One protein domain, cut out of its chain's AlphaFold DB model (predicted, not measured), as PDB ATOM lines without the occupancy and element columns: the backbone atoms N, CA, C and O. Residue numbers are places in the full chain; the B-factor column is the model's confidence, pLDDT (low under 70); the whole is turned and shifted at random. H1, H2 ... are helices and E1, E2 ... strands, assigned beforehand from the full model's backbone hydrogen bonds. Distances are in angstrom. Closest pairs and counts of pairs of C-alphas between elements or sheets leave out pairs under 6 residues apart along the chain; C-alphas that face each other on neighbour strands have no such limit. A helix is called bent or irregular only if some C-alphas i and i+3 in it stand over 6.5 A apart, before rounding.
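AT A GLANCE: This is residues 63 to 169 of the 187 residues of a protein of Glycine max (UniProt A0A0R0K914). A twisted sheet of five strands forms the core, with H3 covering one face and the short H1 on the opposite face. H2 packs on the last part of H3, residues 119 to 124, near the E1 edge of the sheet, while E3 and E4 make a hairpin at the other edge. The printed part has 107 residues, with three named helices and five named strands in the order H1 E1 H2 E2 H3 E3 E4 E5; the class is mixed, helices and strands. The mixed sheet runs E1 E2 E5 E3 E4, with E3 and E4 antiparallel and the other neighbours parallel. The whole is compact and rounded, with a radius of gyration of the C-alphas of 12.8 A and spans of 37 by 31 by 24 A.

IN THESE COORDINATES: In the sheet, E1 is residues 77 to 82, 15.6 A long, beginning at C-alpha 77 at (-16.436, -1.986, 48.272). E2 is residues 103 to 107, 13.7 A; E5 is 163 to 168, 16.1 A, ending at C-alpha 168 at (-33.952, -3.803, 50.781). E3 is residues 129 to 134, 16.6 A, and E4 is 142 to 144, 6.5 A. H1 is residues 63 to 68, 8.6 A, beginning at C-alpha 63 at (-25.133, -7.806, 49.816). H2 is residues 87 to 98, 16.1 A. H3 is residues 110 to 124, 20.6 A, and irregular: C-alphas 111 and 114 are 7.7 A apart.

HOW THE PARTS SIT: E5 is an inner strand, parallel to E2 at 20 degrees, with N 165 and O 104 at 2.9 A, and to E3 at 16 degrees, with N 166 and O 131 at 2.8 A. E1, an edge strand, is parallel to E2 at 18 degrees, with N 80 and O 105 at 2.8 A. E3 and E4 form a hairpin, with N 134 and O 142 at 2.9 A. E1, H2, E2 is a strand-helix-strand unit, two parallel neighbour strands with a helix between, and its crossover is right-handed. E2, H3, E3 is a split one, with E5 between its strands, also right-handed. H3 lies over E5, along the strands at 7 degrees on the local plane, at a height over the sheet of 9.9 A; their closest C-alphas are those of Pro 110 and Leu 168, 6.3 A. H1, on the opposite face from H3, lies over E5 at a height of 7.8 A, slantwise to the strands at 46 degrees on the local plane; it is only just not over E2, where 2 of its C-alphas fall. H2 is on the sheet and touches H3 at a steep tilt of 56 degrees, the same way; their closest C-alphas are those of Ala 98 and Phe 124, 4.8 A. H1 and H2 are apart. Every O i to N i+4 pair is within hydrogen-bond range in H1 and H2; in H3 it is 8 of 11.

THE WHOLE: The C-alphas of Glu 88 and Leu 139, the two farthest apart, are 37.2 A from each other. The printed part has no cut. The long link is E4 to E5, residues 145 to 162, with no named element. The mean pLDDT of the printed part is 72.3; residues 139 to 169 are under 70, and E5 has a mean of 38.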
ATOM      1  N   LEU A  63     -26.066  -8.867  50.217       88.57
ATOM      2  CA  LEU A  63     -25.133  -7.806  49.816       88.57
ATOM      3  C   LEU A  63     -24.269  -8.195  48.603       88.57
ATOM      4  O   LEU A  63     -24.065  -7.369  47.718       88.57
ATOM      5  N   VAL A  64     -23.788  -9.443  48.538       90.41
ATOM      6  CA  VAL A  64     -22.917  -9.932  47.455       90.41
ATOM      7  C   VAL A  64     -23.740 -10.159  46.196       90.41
ATOM      8  O   VAL A  64     -23.356  -9.695  45.126       90.41
ATOM      9  N   SER A  65     -24.905 -10.799  46.326       87.84
ATOM     10  CA  SER A  65     -25.836 -11.002  45.214       87.84
ATOM     11  C   SER A  65     -26.271  -9.663  44.610       87.84
ATOM     12  O   SER A  65     -26.138  -9.477  43.402       87.84
ATOM     13  N   ALA A  66     -26.677  -8.694  45.441       83.41
ATOM     14  CA  ALA A  66     -27.048  -7.360  44.976       83.41
ATOM     15  C   ALA A  66     -25.873  -6.630  44.310       83.41
ATOM     16  O   ALA A  66     -26.055  -6.059  43.241       83.41
ATOM     17  N   LEU A  67     -24.665  -6.675  44.891       87.20
ATOM     18  CA  LEU A  67     -23.472  -6.048  44.309       87.20
ATOM     19  C   LEU A  67     -23.102  -6.671  42.954       87.20
ATOM     20  O   LEU A  67     -22.905  -5.938  41.987       87.20
ATOM     21  N   SER A  68     -23.045  -8.002  42.863       87.13
ATOM     22  CA  SER A  68     -22.697  -8.718  41.625       87.13
ATOM     23  C   SER A  68     -23.667  -8.414  40.478       87.13
ATOM     24  O   SER A  68     -23.258  -8.313  39.325       87.13
ATOM     25  N   ALA A  69     -24.935  -8.172  40.813       83.57
ATOM     26  CA  ALA A  69     -25.979  -7.763  39.890       83.57
ATOM     27  C   ALA A  69     -26.267  -6.249  39.941       83.57
ATOM     28  O   ALA A  69     -27.358  -5.845  39.562       83.57
ATOM     29  N   SER A  70     -25.335  -5.393  40.387       81.09
ATOM     30  CA  SER A  70     -25.569  -3.936  40.493       81.09
ATOM     31  C   SER A  70     -25.062  -3.125  39.296       81.09
ATOM     32  O   SER A  70     -25.580  -2.042  39.031       81.09
ATOM     33  N   GLY A  71     -24.068  -3.627  38.556       81.85
ATOM     34  CA  GLY A  71     -23.352  -2.847  37.534       81.85
ATOM     35  C   GLY A  71     -22.414  -1.771  38.105       81.85
ATOM     36  O   GLY A  71     -21.910  -0.941  37.354       81.85
ATOM     37  N   LEU A  72     -22.190  -1.773  39.422       82.95
ATOM     38  CA  LEU A  72     -21.250  -0.895  40.116       82.95
ATOM     39  C   LEU A  72     -19.864  -1.555  40.191       82.95
ATOM     40  O   LEU A  72     -19.740  -2.767  40.035       82.95
ATOM     41  N   THR A  73     -18.816  -0.772  40.460       84.48
ATOM     42  CA  THR A  73     -17.451  -1.299  40.626       84.48
ATOM     43  C   THR A  73     -17.379  -2.276  41.797       84.48
ATOM     44  O   THR A  73     -17.823  -1.951  42.902       84.48
ATOM     45  N   THR A  74     -16.803  -3.454  41.562       88.10
ATOM     46  CA  THR A  74     -16.688  -4.536  42.556       88.10
ATOM     47  C   THR A  74     -15.262  -4.761  43.056       88.10
ATOM     48  O   THR A  74     -15.074  -5.596  43.935       88.10
ATOM     49  N   ASP A  75     -14.275  -4.034  42.519       90.99
ATOM     50  CA  ASP A  75     -12.853  -4.169  42.872       90.99
ATOM     51  C   ASP A  75     -12.596  -3.799  44.341       90.99
ATOM     52  O   ASP A  75     -11.907  -4.511  45.066       90.99
ATOM     53  N   GLU A  76     -13.223  -2.710  44.794       89.09
ATOM     54  CA  GLU A  76     -13.242  -2.278  46.189       89.09
ATOM     55  C   GLU A  76     -14.655  -1.840  46.586       89.09
ATOM     56  O   GLU A  76     -15.289  -1.006  45.925       89.09
ATOM     57  N   PHE A  77     -15.150  -2.372  47.705       88.73
ATOM     58  CA  PHE A  77     -16.436  -1.986  48.272       88.73
ATOM     59  C   PHE A  77     -16.429  -2.024  49.804       88.73
ATOM     60  O   PHE A  77     -15.705  -2.794  50.431       88.73
ATOM     61  N   THR A  78     -17.276  -1.199  50.418       89.19
ATOM     62  CA  THR A  78     -17.480  -1.138  51.869       89.19
ATOM     63  C   THR A  78     -18.900  -1.565  52.216       89.19
ATOM     64  O   THR A  78     -19.869  -0.882  51.876       89.19
ATOM     65  N   PHE A  79     -19.047  -2.659  52.963       91.61
ATOM     66  CA  PHE A  79     -20.320  -2.977  53.606       91.61
ATOM     67  C   PHE A  79     -20.522  -2.077  54.834       91.61
ATOM     68  O   PHE A  79     -19.768  -2.142  55.803       91.61
ATOM     69  N   VAL A  80     -21.533  -1.209  54.784       91.34
ATOM     70  CA  VAL A  80     -21.896  -0.293  55.877       91.34
ATOM     71  C   VAL A  80     -22.963  -0.899  56.792       91.34
ATOM     72  O   VAL A  80     -23.028  -0.546  57.970       91.34
ATOM     73  N   GLY A  81     -23.786  -1.815  56.271       90.37
ATOM     74  CA  GLY A  81     -24.883  -2.438  57.012       90.37
ATOM     75  C   GLY A  81     -26.002  -1.448  57.347       90.37
ATOM     76  O   GLY A  81     -26.304  -0.547  56.562       90.37
ATOM     77  N   PHE A  82     -26.647  -1.633  58.500       88.90
ATOM     78  CA  PHE A  82     -27.734  -0.766  58.959       88.90
ATOM     79  C   PHE A  82     -27.214   0.525  59.604       88.90
ATOM     80  O   PHE A  82     -26.396   0.497  60.524       88.90
ATOM     81  N   LEU A  83     -27.765   1.668  59.192       90.40
ATOM     82  CA  LEU A  83     -27.428   2.962  59.786       90.40
ATOM     83  C   LEU A  83     -27.962   3.138  61.227       90.40
ATOM     84  O   LEU A  83     -29.004   2.575  61.583       90.40
ATOM     85  N   PRO A  84     -27.309   3.985  62.053       93.86
ATOM     86  CA  PRO A  84     -27.774   4.314  63.398       93.86
ATOM     87  C   PRO A  84     -29.228   4.812  63.456       93.86
ATOM     88  O   PRO A  84     -29.695   5.580  62.610       93.86
ATOM     89  N   LYS A  85     -29.949   4.424  64.516       92.36
ATOM     90  CA  LYS A  85     -31.327   4.892  64.753       92.36
ATOM     91  C   LYS A  85     -31.378   6.388  65.098       92.36
ATOM     92  O   LYS A  85     -32.268   7.086  64.616       92.36
ATOM     93  N   HIS A  86     -30.420   6.879  65.885       94.42
ATOM     94  CA  HIS A  86     -30.319   8.294  66.258       94.42
ATOM     95  C   HIS A  86     -29.874   9.147  65.064       94.42
ATOM     96  O   HIS A  86     -28.911   8.799  64.379       94.42
ATOM     97  N   SER A  87     -30.576  10.257  64.827       93.44
ATOM     98  CA  SER A  87     -30.380  11.155  63.679       93.44
ATOM     99  C   SER A  87     -28.964  11.719  63.595       93.44
ATOM    100  O   SER A  87     -28.353  11.648  62.537       93.44
ATOM    101  N   GLU A  88     -28.401  12.209  64.698       95.81
ATOM    102  CA  GLU A  88     -27.051  12.790  64.720       95.81
ATOM    103  C   GLU A  88     -25.968  11.773  64.341       95.81
ATOM    104  O   GLU A  88     -25.133  12.037  63.475       95.81
ATOM    105  N   LEU A  89     -26.016  10.574  64.937       96.62
ATOM    106  CA  LEU A  89     -25.090   9.482  64.624       96.62
ATOM    107  C   LEU A  89     -25.259   8.998  63.179       96.62
ATOM    108  O   LEU A  89     -24.268   8.692  62.517       96.62
ATOM    109  N   ARG A  90     -26.499   8.961  62.673       94.78
ATOM    110  CA  ARG A  90     -26.785   8.620  61.276       94.78
ATOM    111  C   ARG A  90     -26.229   9.663  60.317       94.78
ATOM    112  O   ARG A  90     -25.495   9.285  59.412       94.78
ATOM    113  N   ARG A  91     -26.485  10.952  60.558       94.72
ATOM    114  CA  ARG A  91     -25.954  12.062  59.754       94.72
ATOM    115  C   ARG A  91     -24.427  12.069  59.762       94.72
ATOM    116  O   ARG A  91     -23.821  12.191  58.706       94.72
ATOM    117  N   LYS A  92     -23.798  11.852  60.924       96.06
ATOM    118  CA  LYS A  92     -22.337  11.724  61.043       96.06
ATOM    119  C   LYS A  92     -21.798  10.532  60.244       96.06
ATOM    120  O   LYS A  92     -20.781  10.676  59.571       96.06
ATOM    121  N   ARG A  93     -22.469   9.372  60.276       94.81
ATOM    122  CA  ARG A  93     -22.076   8.211  59.458       94.81
ATOM    123  C   ARG A  93     -22.257   8.482  57.964       94.81
ATOM    124  O   ARG A  93     -21.353   8.152  57.207       94.81
ATOM    125  N   LEU A  94     -23.364   9.109  57.560       92.57
ATOM    126  CA  LEU A  94     -23.604   9.518  56.175       92.57
ATOM    127  C   LEU A  94     -22.534  10.506  55.692       92.57
ATOM    128  O   LEU A  94     -21.976  10.285  54.630       92.57
ATOM    129  N   MET A  95     -22.147  11.515  56.478       93.76
ATOM    130  CA  MET A  95     -21.042  12.414  56.107       93.76
ATOM    131  C   MET A  95     -19.736  11.647  55.838       93.76
ATOM    132  O   MET A  95     -19.157  11.804  54.772       93.76
ATOM    133  N   VAL A  96     -19.329  10.735  56.733       93.75
ATOM    134  CA  VAL A  96     -18.138   9.881  56.512       93.75
ATOM    135  C   VAL A  96     -18.275   9.009  55.255       93.75
ATOM    136  O   VAL A  96     -17.280   8.728  54.589       93.75
ATOM    137  N   SER A  97     -19.493   8.567  54.934       90.75
ATOM    138  CA  SER A  97     -19.806   7.822  53.711       90.75
ATOM    139  C   SER A  97     -19.793   8.687  52.444       90.75
ATOM    140  O   SER A  97     -19.489   8.156  51.377       90.75
ATOM    141  N   ALA A  98     -20.080   9.988  52.525       89.10
ATOM    142  CA  ALA A  98     -20.023  10.899  51.379       89.10
ATOM    143  C   ALA A  98     -18.598  10.966  50.810       89.10
ATOM    144  O   ALA A  98     -18.405  10.790  49.606       89.10
ATOM    145  N   ASP A  99     -17.615  11.086  51.707       88.03
ATOM    146  CA  ASP A  99     -16.186  11.185  51.396       88.03
ATOM    147  C   ASP A  99     -15.577   9.887  50.817       88.03
ATOM    148  O   ASP A  99     -14.444   9.897  50.337       88.03
ATOM    149  N   GLN A 100     -16.293   8.752  50.845       87.61
ATOM    150  CA  GLN A 100     -15.776   7.482  50.318       87.61
ATOM    151  C   GLN A 100     -15.883   7.404  48.793       87.61
ATOM    152  O   GLN A 100     -16.958   7.616  48.223       87.61
ATOM    153  N   THR A 101     -14.782   6.994  48.156       81.94
ATOM    154  CA  THR A 101     -14.629   6.834  46.699       81.94
ATOM    155  C   THR A 101     -14.846   5.407  46.182       81.94
ATOM    156  O   THR A 101     -14.716   5.185  44.982       81.94
ATOM    157  N   THR A 102     -15.205   4.456  47.047       86.91
ATOM    158  CA  THR A 102     -15.509   3.055  46.698       86.91
ATOM    159  C   THR A 102     -17.016   2.776  46.728       86.91
ATOM    160  O   THR A 102     -17.804   3.590  47.228       86.91
ATOM    161  N   THR A 103     -17.447   1.630  46.185       87.86
ATOM    162  CA  THR A 103     -18.860   1.223  46.243       87.86
ATOM    163  C   THR A 103     -19.273   0.978  47.692       87.86
ATOM    164  O   THR A 103     -18.586   0.270  48.422       87.86
ATOM    165  N   GLN A 104     -20.403   1.525  48.138       89.84
ATOM    166  CA  GLN A 104     -20.907   1.289  49.499       89.84
ATOM    167  C   GLN A 104     -22.192   0.468  49.497       89.84
ATOM    168  O   GLN A 104     -23.021   0.620  48.607       89.84
ATOM    169  N   ILE A 105     -22.381  -0.389  50.501       89.90
ATOM    170  CA  ILE A 105     -23.588  -1.214  50.615       89.90
ATOM    171  C   ILE A 105     -24.291  -0.957  51.947       89.90
ATOM    172  O   ILE A 105     -23.712  -1.187  53.012       89.90
ATOM    173  N   PHE A 106     -25.545  -0.511  51.885       90.76
ATOM    174  CA  PHE A 106     -26.368  -0.174  53.050       90.76
ATOM    175  C   PHE A 106     -27.579  -1.101  53.139       90.76
ATOM    176  O   PHE A 106     -28.338  -1.218  52.183       90.76
ATOM    177  N   TYR A 107     -27.818  -1.701  54.302       88.33
ATOM    178  CA  TYR A 107     -29.092  -2.369  54.567       88.33
ATOM    179  C   TYR A 107     -30.098  -1.354  55.112       88.33
ATOM    180  O   TYR A 107     -29.835  -0.645  56.089       88.33
ATOM    181  N   VAL A 108     -31.268  -1.281  54.477       84.96
ATOM    182  CA  VAL A 108     -32.324  -0.317  54.808       84.96
ATOM    183  C   VAL A 108     -33.642  -1.061  55.000       84.96
ATOM    184  O   VAL A 108     -34.041  -1.880  54.177       84.96
ATOM    185  N   ALA A 109     -34.322  -0.793  56.116       80.99
ATOM    186  CA  ALA A 109     -35.646  -1.353  56.368       80.99
ATOM    187  C   ALA A 109     -36.686  -0.680  55.445       80.99
ATOM    188  O   ALA A 109     -36.615   0.542  55.292       80.99
ATOM    189  N   PRO A 110     -37.687  -1.399  54.898       75.68
ATOM    190  CA  PRO A 110     -38.607  -0.854  53.890       75.68
ATOM    191  C   PRO A 110     -39.281   0.468  54.289       75.68
ATOM    192  O   PRO A 110     -39.270   1.430  53.529       75.68
ATOM    193  N   HIS A 111     -39.759   0.563  55.533       79.95
ATOM    194  CA  HIS A 111     -40.399   1.763  56.094       79.95
ATOM    195  C   HIS A 111     -39.450   2.961  56.317       79.95
ATOM    196  O   HIS A 111     -39.886   3.998  56.805       79.95
ATOM    197  N   LYS A 112     -38.153   2.822  56.013       83.62
ATOM    198  CA  LYS A 112     -37.136   3.883  56.107       83.62
ATOM    199  C   LYS A 112     -36.521   4.255  54.764       83.62
ATOM    200  O   LYS A 112     -35.632   5.099  54.746       83.62
ATOM    201  N   LEU A 113     -36.950   3.630  53.664       82.74
ATOM    202  CA  LEU A 113     -36.308   3.810  52.365       82.74
ATOM    203  C   LEU A 113     -36.370   5.264  51.883       82.74
ATOM    204  O   LEU A 113     -35.320   5.817  51.582       82.74
ATOM    205  N   SER A 114     -37.550   5.900  51.892       83.66
ATOM    206  CA  SER A 114     -37.677   7.322  51.515       83.66
ATOM    207  C   SER A 114     -36.800   8.205  52.405       83.66
ATOM    208  O   SER A 114     -35.906   8.854  51.881       83.66
ATOM    209  N   GLN A 115     -36.927   8.117  53.737       87.43
ATOM    210  CA  GLN A 115     -36.075   8.880  54.663       87.43
ATOM    211  C   GLN A 115     -34.577   8.703  54.373       87.43
ATOM    212  O   GLN A 115     -33.825   9.671  54.410       87.43
ATOM    213  N   PHE A 116     -34.123   7.472  54.126       86.34
ATOM    214  CA  PHE A 116     -32.724   7.211  53.804       86.34
ATOM    215  C   PHE A 116     -32.313   7.867  52.482       86.34
ATOM    216  O   PHE A 116     -31.220   8.417  52.399       86.34
ATOM    217  N   LEU A 117     -33.165   7.828  51.462       86.33
ATOM    218  CA  LEU A 117     -32.892   8.414  50.154       86.33
ATOM    219  C   LEU A 117     -32.923   9.955  50.184       86.33
ATOM    220  O   LEU A 117     -32.062  10.591  49.580       86.33
ATOM    221  N   ASP A 118     -33.816  10.556  50.971       88.02
ATOM    222  CA  ASP A 118     -33.881  12.006  51.201       88.02
ATOM    223  C   ASP A 118     -32.662  12.505  52.015       88.02
ATOM    224  O   ASP A 118     -32.008  13.496  51.675       88.02
ATOM    225  N   GLU A 119     -32.282  11.786  53.080       89.56
ATOM    226  CA  GLU A 119     -31.085  12.106  53.876       89.56
ATOM    227  C   GLU A 119     -29.775  11.843  53.108       89.56
ATOM    228  O   GLU A 119     -28.797  12.556  53.317       89.56
ATOM    229  N   SER A 120     -29.718  10.831  52.235       86.60
ATOM    230  CA  SER A 120     -28.497  10.508  51.483       86.60
ATOM    231  C   SER A 120     -28.296  11.391  50.253       86.60
ATOM    232  O   SER A 120     -27.177  11.852  50.062       86.60
ATOM    233  N   SER A 121     -29.337  11.710  49.475       86.16
ATOM    234  CA  SER A 121     -29.237  12.660  48.347       86.16
ATOM    235  C   SER A 121     -28.732  14.035  48.802       86.16
ATOM    236  O   SER A 121     -27.763  14.560  48.252       86.16
ATOM    237  N   SER A 122     -29.292  14.563  49.895       89.86
ATOM    238  CA  SER A 122     -28.883  15.852  50.475       89.86
ATOM    239  C   SER A 122     -27.446  15.893  51.025       89.86
ATOM    240  O   SER A 122     -26.900  16.984  51.194       89.86
ATOM    241  N   ILE A 123     -26.816  14.741  51.302       89.83
ATOM    242  CA  ILE A 123     -25.457  14.651  51.877       89.83
ATOM    243  C   ILE A 123     -24.417  14.191  50.848       89.83
ATOM    244  O   ILE A 123     -23.310  14.723  50.818       89.83
ATOM    245  N   PHE A 124     -24.741  13.198  50.019       86.99
ATOM    246  CA  PHE A 124     -23.844  12.668  48.985       86.99
ATOM    247  C   PHE A 124     -23.787  13.558  47.740       86.99
ATOM    248  O   PHE A 124     -22.926  13.354  46.883       86.99
ATOM    249  N   GLY A 125     -24.703  14.524  47.649       78.43
ATOM    250  CA  GLY A 125     -25.024  15.216  46.419       78.43
ATOM    251  C   GLY A 125     -25.912  14.339  45.547       78.43
ATOM    252  O   GLY A 125     -25.708  13.129  45.426       78.43
ATOM    253  N   ASP A 126     -26.873  14.987  44.900       72.14
ATOM    254  CA  ASP A 126     -27.830  14.373  43.986       72.14
ATOM    255  C   ASP A 126     -27.179  13.349  43.045       72.14
ATOM    256  O   ASP A 126     -27.639  12.220  42.900       72.14
ATOM    257  N   ALA A 127     -26.058  13.726  42.433       71.50
ATOM    258  CA  ALA A 127     -25.436  13.010  41.330       71.50
ATOM    259  C   ALA A 127     -24.684  11.709  41.702       71.50
ATOM    260  O   ALA A 127     -23.998  11.125  40.859       71.50
ATOM    261  N   ARG A 128     -24.819  11.231  42.944       76.45
ATOM    262  CA  ARG A 128     -24.294   9.941  43.405       76.45
ATOM    263  C   ARG A 128     -25.097   8.787  42.788       76.45
ATOM    264  O   ARG A 128     -26.303   8.688  42.986       76.45
ATOM    265  N   GLN A 129     -24.428   7.864  42.096       79.30
ATOM    266  CA  GLN A 129     -25.094   6.663  41.577       79.30
ATOM    267  C   GLN A 129     -25.623   5.776  42.718       79.30
ATOM    268  O   GLN A 129     -24.939   5.550  43.719       79.30
ATOM    269  N   CYS A 130     -26.820   5.224  42.542       82.11
ATOM    270  CA  CYS A 130     -27.474   4.345  43.505       82.11
ATOM    271  C   CYS A 130     -28.190   3.212  42.769       82.11
ATOM    272  O   CYS A 130     -28.831   3.457  41.753       82.11
ATOM    273  N   VAL A 131     -28.130   2.002  43.322       82.21
ATOM    274  CA  VAL A 131     -28.934   0.852  42.889       82.21
ATOM    275  C   VAL A 131     -29.732   0.350  44.081       82.21
ATOM    276  O   VAL A 131     -29.161   0.062  45.136       82.21
ATOM    277  N   ILE A 132     -31.047   0.222  43.925       84.31
ATOM    278  CA  ILE A 132     -31.907  -0.402  44.936       84.31
ATOM    279  C   ILE A 132     -32.173  -1.835  44.491       84.31
ATOM    280  O   ILE A 132     -32.606  -2.069  43.366       84.31
ATOM    281  N   ALA A 133     -31.897  -2.788  45.379       78.82
ATOM    282  CA  ALA A 133     -32.100  -4.211  45.144       78.82
ATOM    283  C   ALA A 133     -33.174  -4.711  46.113       78.82
ATOM    284  O   ALA A 133     -32.939  -4.797  47.322       78.82
ATOM    285  N   ARG A 134     -34.376  -4.982  45.604       76.85
ATOM    286  CA  ARG A 134     -35.572  -5.274  46.401       76.85
ATOM    287  C   ARG A 134     -36.071  -6.684  46.114       76.85
ATOM    288  O   ARG A 134     -36.094  -7.113  44.971       76.85
ATOM    289  N   GLU A 135     -36.489  -7.388  47.168       74.15
ATOM    290  CA  GLU A 135     -37.073  -8.735  47.067       74.15
ATOM    291  C   GLU A 135     -36.216  -9.741  46.281       74.15
ATOM    292  O   GLU A 135     -36.729 -10.616  45.590       74.15
ATOM    293  N   MET A 136     -34.897  -9.635  46.476       73.73
ATOM    294  CA  MET A 136     -33.880 -10.576  46.002       73.73
ATOM    295  C   MET A 136     -34.335 -12.037  46.152       73.73
ATOM    296  O   MET A 136     -34.754 -12.456  47.233       73.73
ATOM    297  N   THR A 137     -34.211 -12.790  45.063       76.99
ATOM    298  CA  THR A 137     -34.576 -14.199  44.868       76.99
ATOM    299  C   THR A 137     -36.053 -14.546  45.105       76.99
ATOM    300  O   THR A 137     -36.366 -15.709  45.366       76.99
ATOM    301  N   LYS A 138     -36.974 -13.576  45.042       72.44
ATOM    302  CA  LYS A 138     -38.427 -13.787  45.190       72.44
ATOM    303  C   LYS A 138     -39.180 -13.451  43.895       72.44
ATOM    304  O   LYS A 138     -38.640 -12.853  42.974       72.44
ATOM    305  N   LEU A 139     -40.476 -13.778  43.853       67.38
ATOM    306  CA  LEU A 139     -41.369 -13.514  42.710       67.38
ATOM    307  C   LEU A 139     -41.462 -12.027  42.305       67.38
ATOM    308  O   LEU A 139     -41.792 -11.723  41.162       67.38
ATOM    309  N   HIS A 140     -41.195 -11.114  43.239       67.40
ATOM    310  CA  HIS A 140     -41.264  -9.663  43.042       67.40
ATOM    311  C   HIS A 140     -39.877  -9.004  43.095       67.40
ATOM    312  O   HIS A 140     -39.762  -7.880  43.578       67.40
ATOM    313  N   GLU A 141     -38.828  -9.716  42.666       67.98
ATOM    314  CA  GLU A 141     -37.476  -9.161  42.557       67.98
ATOM    315  C   GLU A 141     -37.469  -7.936  41.628       67.98
ATOM    316  O   GLU A 141     -37.855  -8.012  40.461       67.98
ATOM    317  N   GLU A 142     -37.022  -6.799  42.160       55.96
ATOM    318  CA  GLU A 142     -36.933  -5.518  41.459       55.96
ATOM    319  C   GLU A 142     -35.517  -4.945  41.621       55.96
ATOM    320  O   GLU A 142     -34.968  -4.887  42.730       55.96
ATOM    321  N   ARG A 143     -34.939  -4.480  40.509       56.17
ATOM    322  CA  ARG A 143     -33.682  -3.728  40.470       56.17
ATOM    323  C   ARG A 143     -33.896  -2.439  39.688       56.17
ATOM    324  O   ARG A 143     -33.963  -2.470  38.462       56.17
ATOM    325  N   ASP A 144     -33.896  -1.325  40.406       56.04
ATOM    326  CA  ASP A 144     -33.949   0.010  39.817       56.04
ATOM    327  C   ASP A 144     -32.517   0.568  39.705       56.04
ATOM    328  O   ASP A 144     -31.786   0.639  40.701       56.04
ATOM    329  N   ASP A 145     -32.096   0.910  38.484       46.17
ATOM    330  CA  ASP A 145     -30.743   1.389  38.121       46.17
ATOM    331  C   ASP A 145     -30.618   2.924  38.073       46.17
ATOM    332  O   ASP A 145     -29.531   3.506  38.066       46.17
ATOM    333  N   THR A 146     -31.770   3.568  38.064       39.49
ATOM    334  CA  THR A 146     -32.025   4.987  38.164       39.49
ATOM    335  C   THR A 146     -33.095   5.088  39.225       39.49
ATOM    336  O   THR A 146     -34.020   4.284  39.259       39.49
ATOM    337  N   LEU A 147     -33.041   6.055  40.122       43.93
ATOM    338  CA  LEU A 147     -34.069   6.087  41.160       43.93
ATOM    339  C   LEU A 147     -35.472   6.441  40.584       43.93
ATOM    340  O   LEU A 147     -36.466   6.349  41.307       43.93
ATOM    341  N   GLU A 148     -35.569   6.795  39.283       32.64
ATOM    342  CA  GLU A 148     -35.648   8.213  38.872       32.64
ATOM    343  C   GLU A 148     -36.949   8.905  39.287       32.64
ATOM    344  O   GLU A 148     -37.013  10.134  39.425       32.64
ATOM    345  N   GLU A 149     -37.988   8.118  39.492       34.03
ATOM    346  CA  GLU A 149     -39.373   8.548  39.349       34.03
ATOM    347  C   GLU A 149     -39.913   9.270  40.595       34.03
ATOM    348  O   GLU A 149     -41.119   9.438  40.789       34.03
ATOM    349  N   ASN A 150     -38.963   9.807  41.381       34.77
ATOM    350  CA  ASN A 150     -39.132  11.021  42.160       34.77
ATOM    351  C   ASN A 150     -39.793  12.115  41.348       34.77
ATOM    352  O   ASN A 150     -39.569  12.300  40.153       34.77
ATOM    353  N   ALA A 151     -40.561  12.919  42.048       31.23
ATOM    354  CA  ALA A 151     -40.803  12.928  43.484       31.23
ATOM    355  C   ALA A 151     -41.987  12.032  43.886       31.23
ATOM    356  O   ALA A 151     -42.682  12.310  44.854       31.23
ATOM    357  N   SER A 152     -42.180  10.937  43.141       28.28
ATOM    358  CA  SER A 152     -43.156   9.856  43.346       28.28
ATOM    359  C   SER A 152     -42.521   8.439  43.231       28.28
ATOM    360  O   SER A 152     -43.218   7.464  42.965       28.28
ATOM    361  N   ARG A 153     -41.189   8.395  43.450       27.64
ATOM    362  CA  ARG A 153     -40.149   7.336  43.617       27.64
ATOM    363  C   ARG A 153     -38.926   8.126  44.180       27.64
ATOM    364  O   ARG A 153     -39.172   9.035  44.974       27.64
ATOM    365  N   VAL A 154     -37.658   7.924  43.785       27.85
ATOM    366  CA  VAL A 154     -36.505   8.784  44.216       27.85
ATOM    367  C   VAL A 154     -35.734   9.368  42.997       27.85
ATOM    368  O   VAL A 154     -35.953   8.897  41.902       27.85
ATOM    369  N   LYS A 155     -34.965  10.477  43.052       21.96
ATOM    370  CA  LYS A 155     -34.487  11.151  41.808       21.96
ATOM    371  C   LYS A 155     -33.211  10.533  41.252       21.96
ATOM    372  O   LYS A 155     -32.319  10.186  42.019       21.96
ATOM    373  N   ALA A 156     -33.117  10.418  39.924       23.03
ATOM    374  CA  ALA A 156     -31.892   9.975  39.271       23.03
ATOM    375  C   ALA A 156     -31.087  11.165  38.787       23.03
ATOM    376  O   ALA A 156     -31.558  12.003  38.018       23.03
ATOM    377  N   ILE A 157     -29.845  11.199  39.242       24.15
ATOM    378  CA  ILE A 157     -28.861  12.177  38.839       24.15
ATOM    379  C   ILE A 157     -27.544  11.421  38.621       24.15
ATOM    380  O   ILE A 157     -27.300  10.350  39.178       24.15
ATOM    381  N   LYS A 158     -26.719  11.948  37.718       21.17
ATOM    382  CA  LYS A 158     -25.636  11.222  37.058       21.17
ATOM    383  C   LYS A 158     -24.323  11.989  37.210       21.17
ATOM    384  O   LYS A 158     -24.095  12.957  36.489       21.17
ATOM    385  N   CYS A 159     -23.448  11.559  38.116       22.35
ATOM    386  CA  CYS A 159     -22.046  11.981  38.173       22.35
ATOM    387  C   CYS A 159     -21.086  10.812  38.367       22.35
ATOM    388  O   CYS A 159     -21.440   9.678  38.676       22.35
ATOM    389  N   ILE A 160     -19.830  11.152  38.114       24.41
ATOM    390  CA  ILE A 160     -18.687  10.264  38.033       24.41
ATOM    391  C   ILE A 160     -18.069  10.150  39.437       24.41
ATOM    392  O   ILE A 160     -17.537  11.140  39.937       24.41
ATOM    393  N   LYS A 161     -18.069   8.925  39.992       27.34
ATOM    394  CA  LYS A 161     -17.542   8.486  41.313       27.34
ATOM    395  C   LYS A 161     -18.477   8.660  42.524       27.34
ATOM    396  O   LYS A 161     -18.999   9.742  42.770       27.34
ATOM    397  N   PRO A 162     -18.454   7.659  43.416       33.97
ATOM    398  CA  PRO A 162     -18.762   6.253  43.162       33.97
ATOM    399  C   PRO A 162     -20.243   5.985  43.481       33.97
ATOM    400  O   PRO A 162     -21.021   6.906  43.724       33.97
ATOM    401  N   ALA A 163     -20.630   4.717  43.536       33.74
ATOM    402  CA  ALA A 163     -22.018   4.325  43.715       33.74
ATOM    403  C   ALA A 163     -22.320   3.695  45.084       33.74
ATOM    404  O   ALA A 163     -21.414   3.395  45.868       33.74
ATOM    405  N   PHE A 164     -23.600   3.465  45.375       38.17
ATOM    406  CA  PHE A 164     -24.013   2.608  46.482       38.17
ATOM    407  C   PHE A 164     -25.140   1.641  46.100       38.17
ATOM    408  O   PHE A 164     -26.019   1.973  45.311       38.17
ATOM    409  N   ALA A 165     -25.107   0.437  46.669       37.30
ATOM    410  CA  ALA A 165     -26.179  -0.545  46.567       37.30
ATOM    411  C   ALA A 165     -26.986  -0.568  47.872       37.30
ATOM    412  O   ALA A 165     -26.417  -0.592  48.968       37.30
ATOM    413  N   VAL A 166     -28.312  -0.602  47.766       46.18
ATOM    414  CA  VAL A 166     -29.224  -0.734  48.909       46.18
ATOM    415  C   VAL A 166     -30.019  -2.029  48.784       46.18
ATOM    416  O   VAL A 166     -31.070  -2.040  48.138       46.18
ATOM    417  N   PRO A 167     -29.553  -3.132  49.395       41.45
ATOM    418  CA  PRO A 167     -30.372  -4.318  49.577       41.45
ATOM    419  C   PRO A 167     -31.512  -4.007  50.552       41.45
ATOM    420  O   PRO A 167     -31.306  -3.788  51.752       41.45
ATOM    421  N   LEU A 168     -32.730  -3.983  50.019       32.02
ATOM    422  CA  LEU A 168     -33.952  -3.803  50.781       32.02
ATOM    423  C   LEU A 168     -34.432  -5.165  51.289       32.02
ATOM    424  O   LEU A 168     -35.184  -5.873  50.621       32.02
ATOM    425  N   HIS A 169     -34.010  -5.532  52.498       33.66
ATOM    426  CA  HIS A 169     -34.528  -6.725  53.162       33.66
ATOM    427  C   HIS A 169     -35.988  -6.503  53.591       33.66
ATOM    428  O   HIS A 169     -36.256  -5.901  54.635       33.66
TER     429      HIS A 169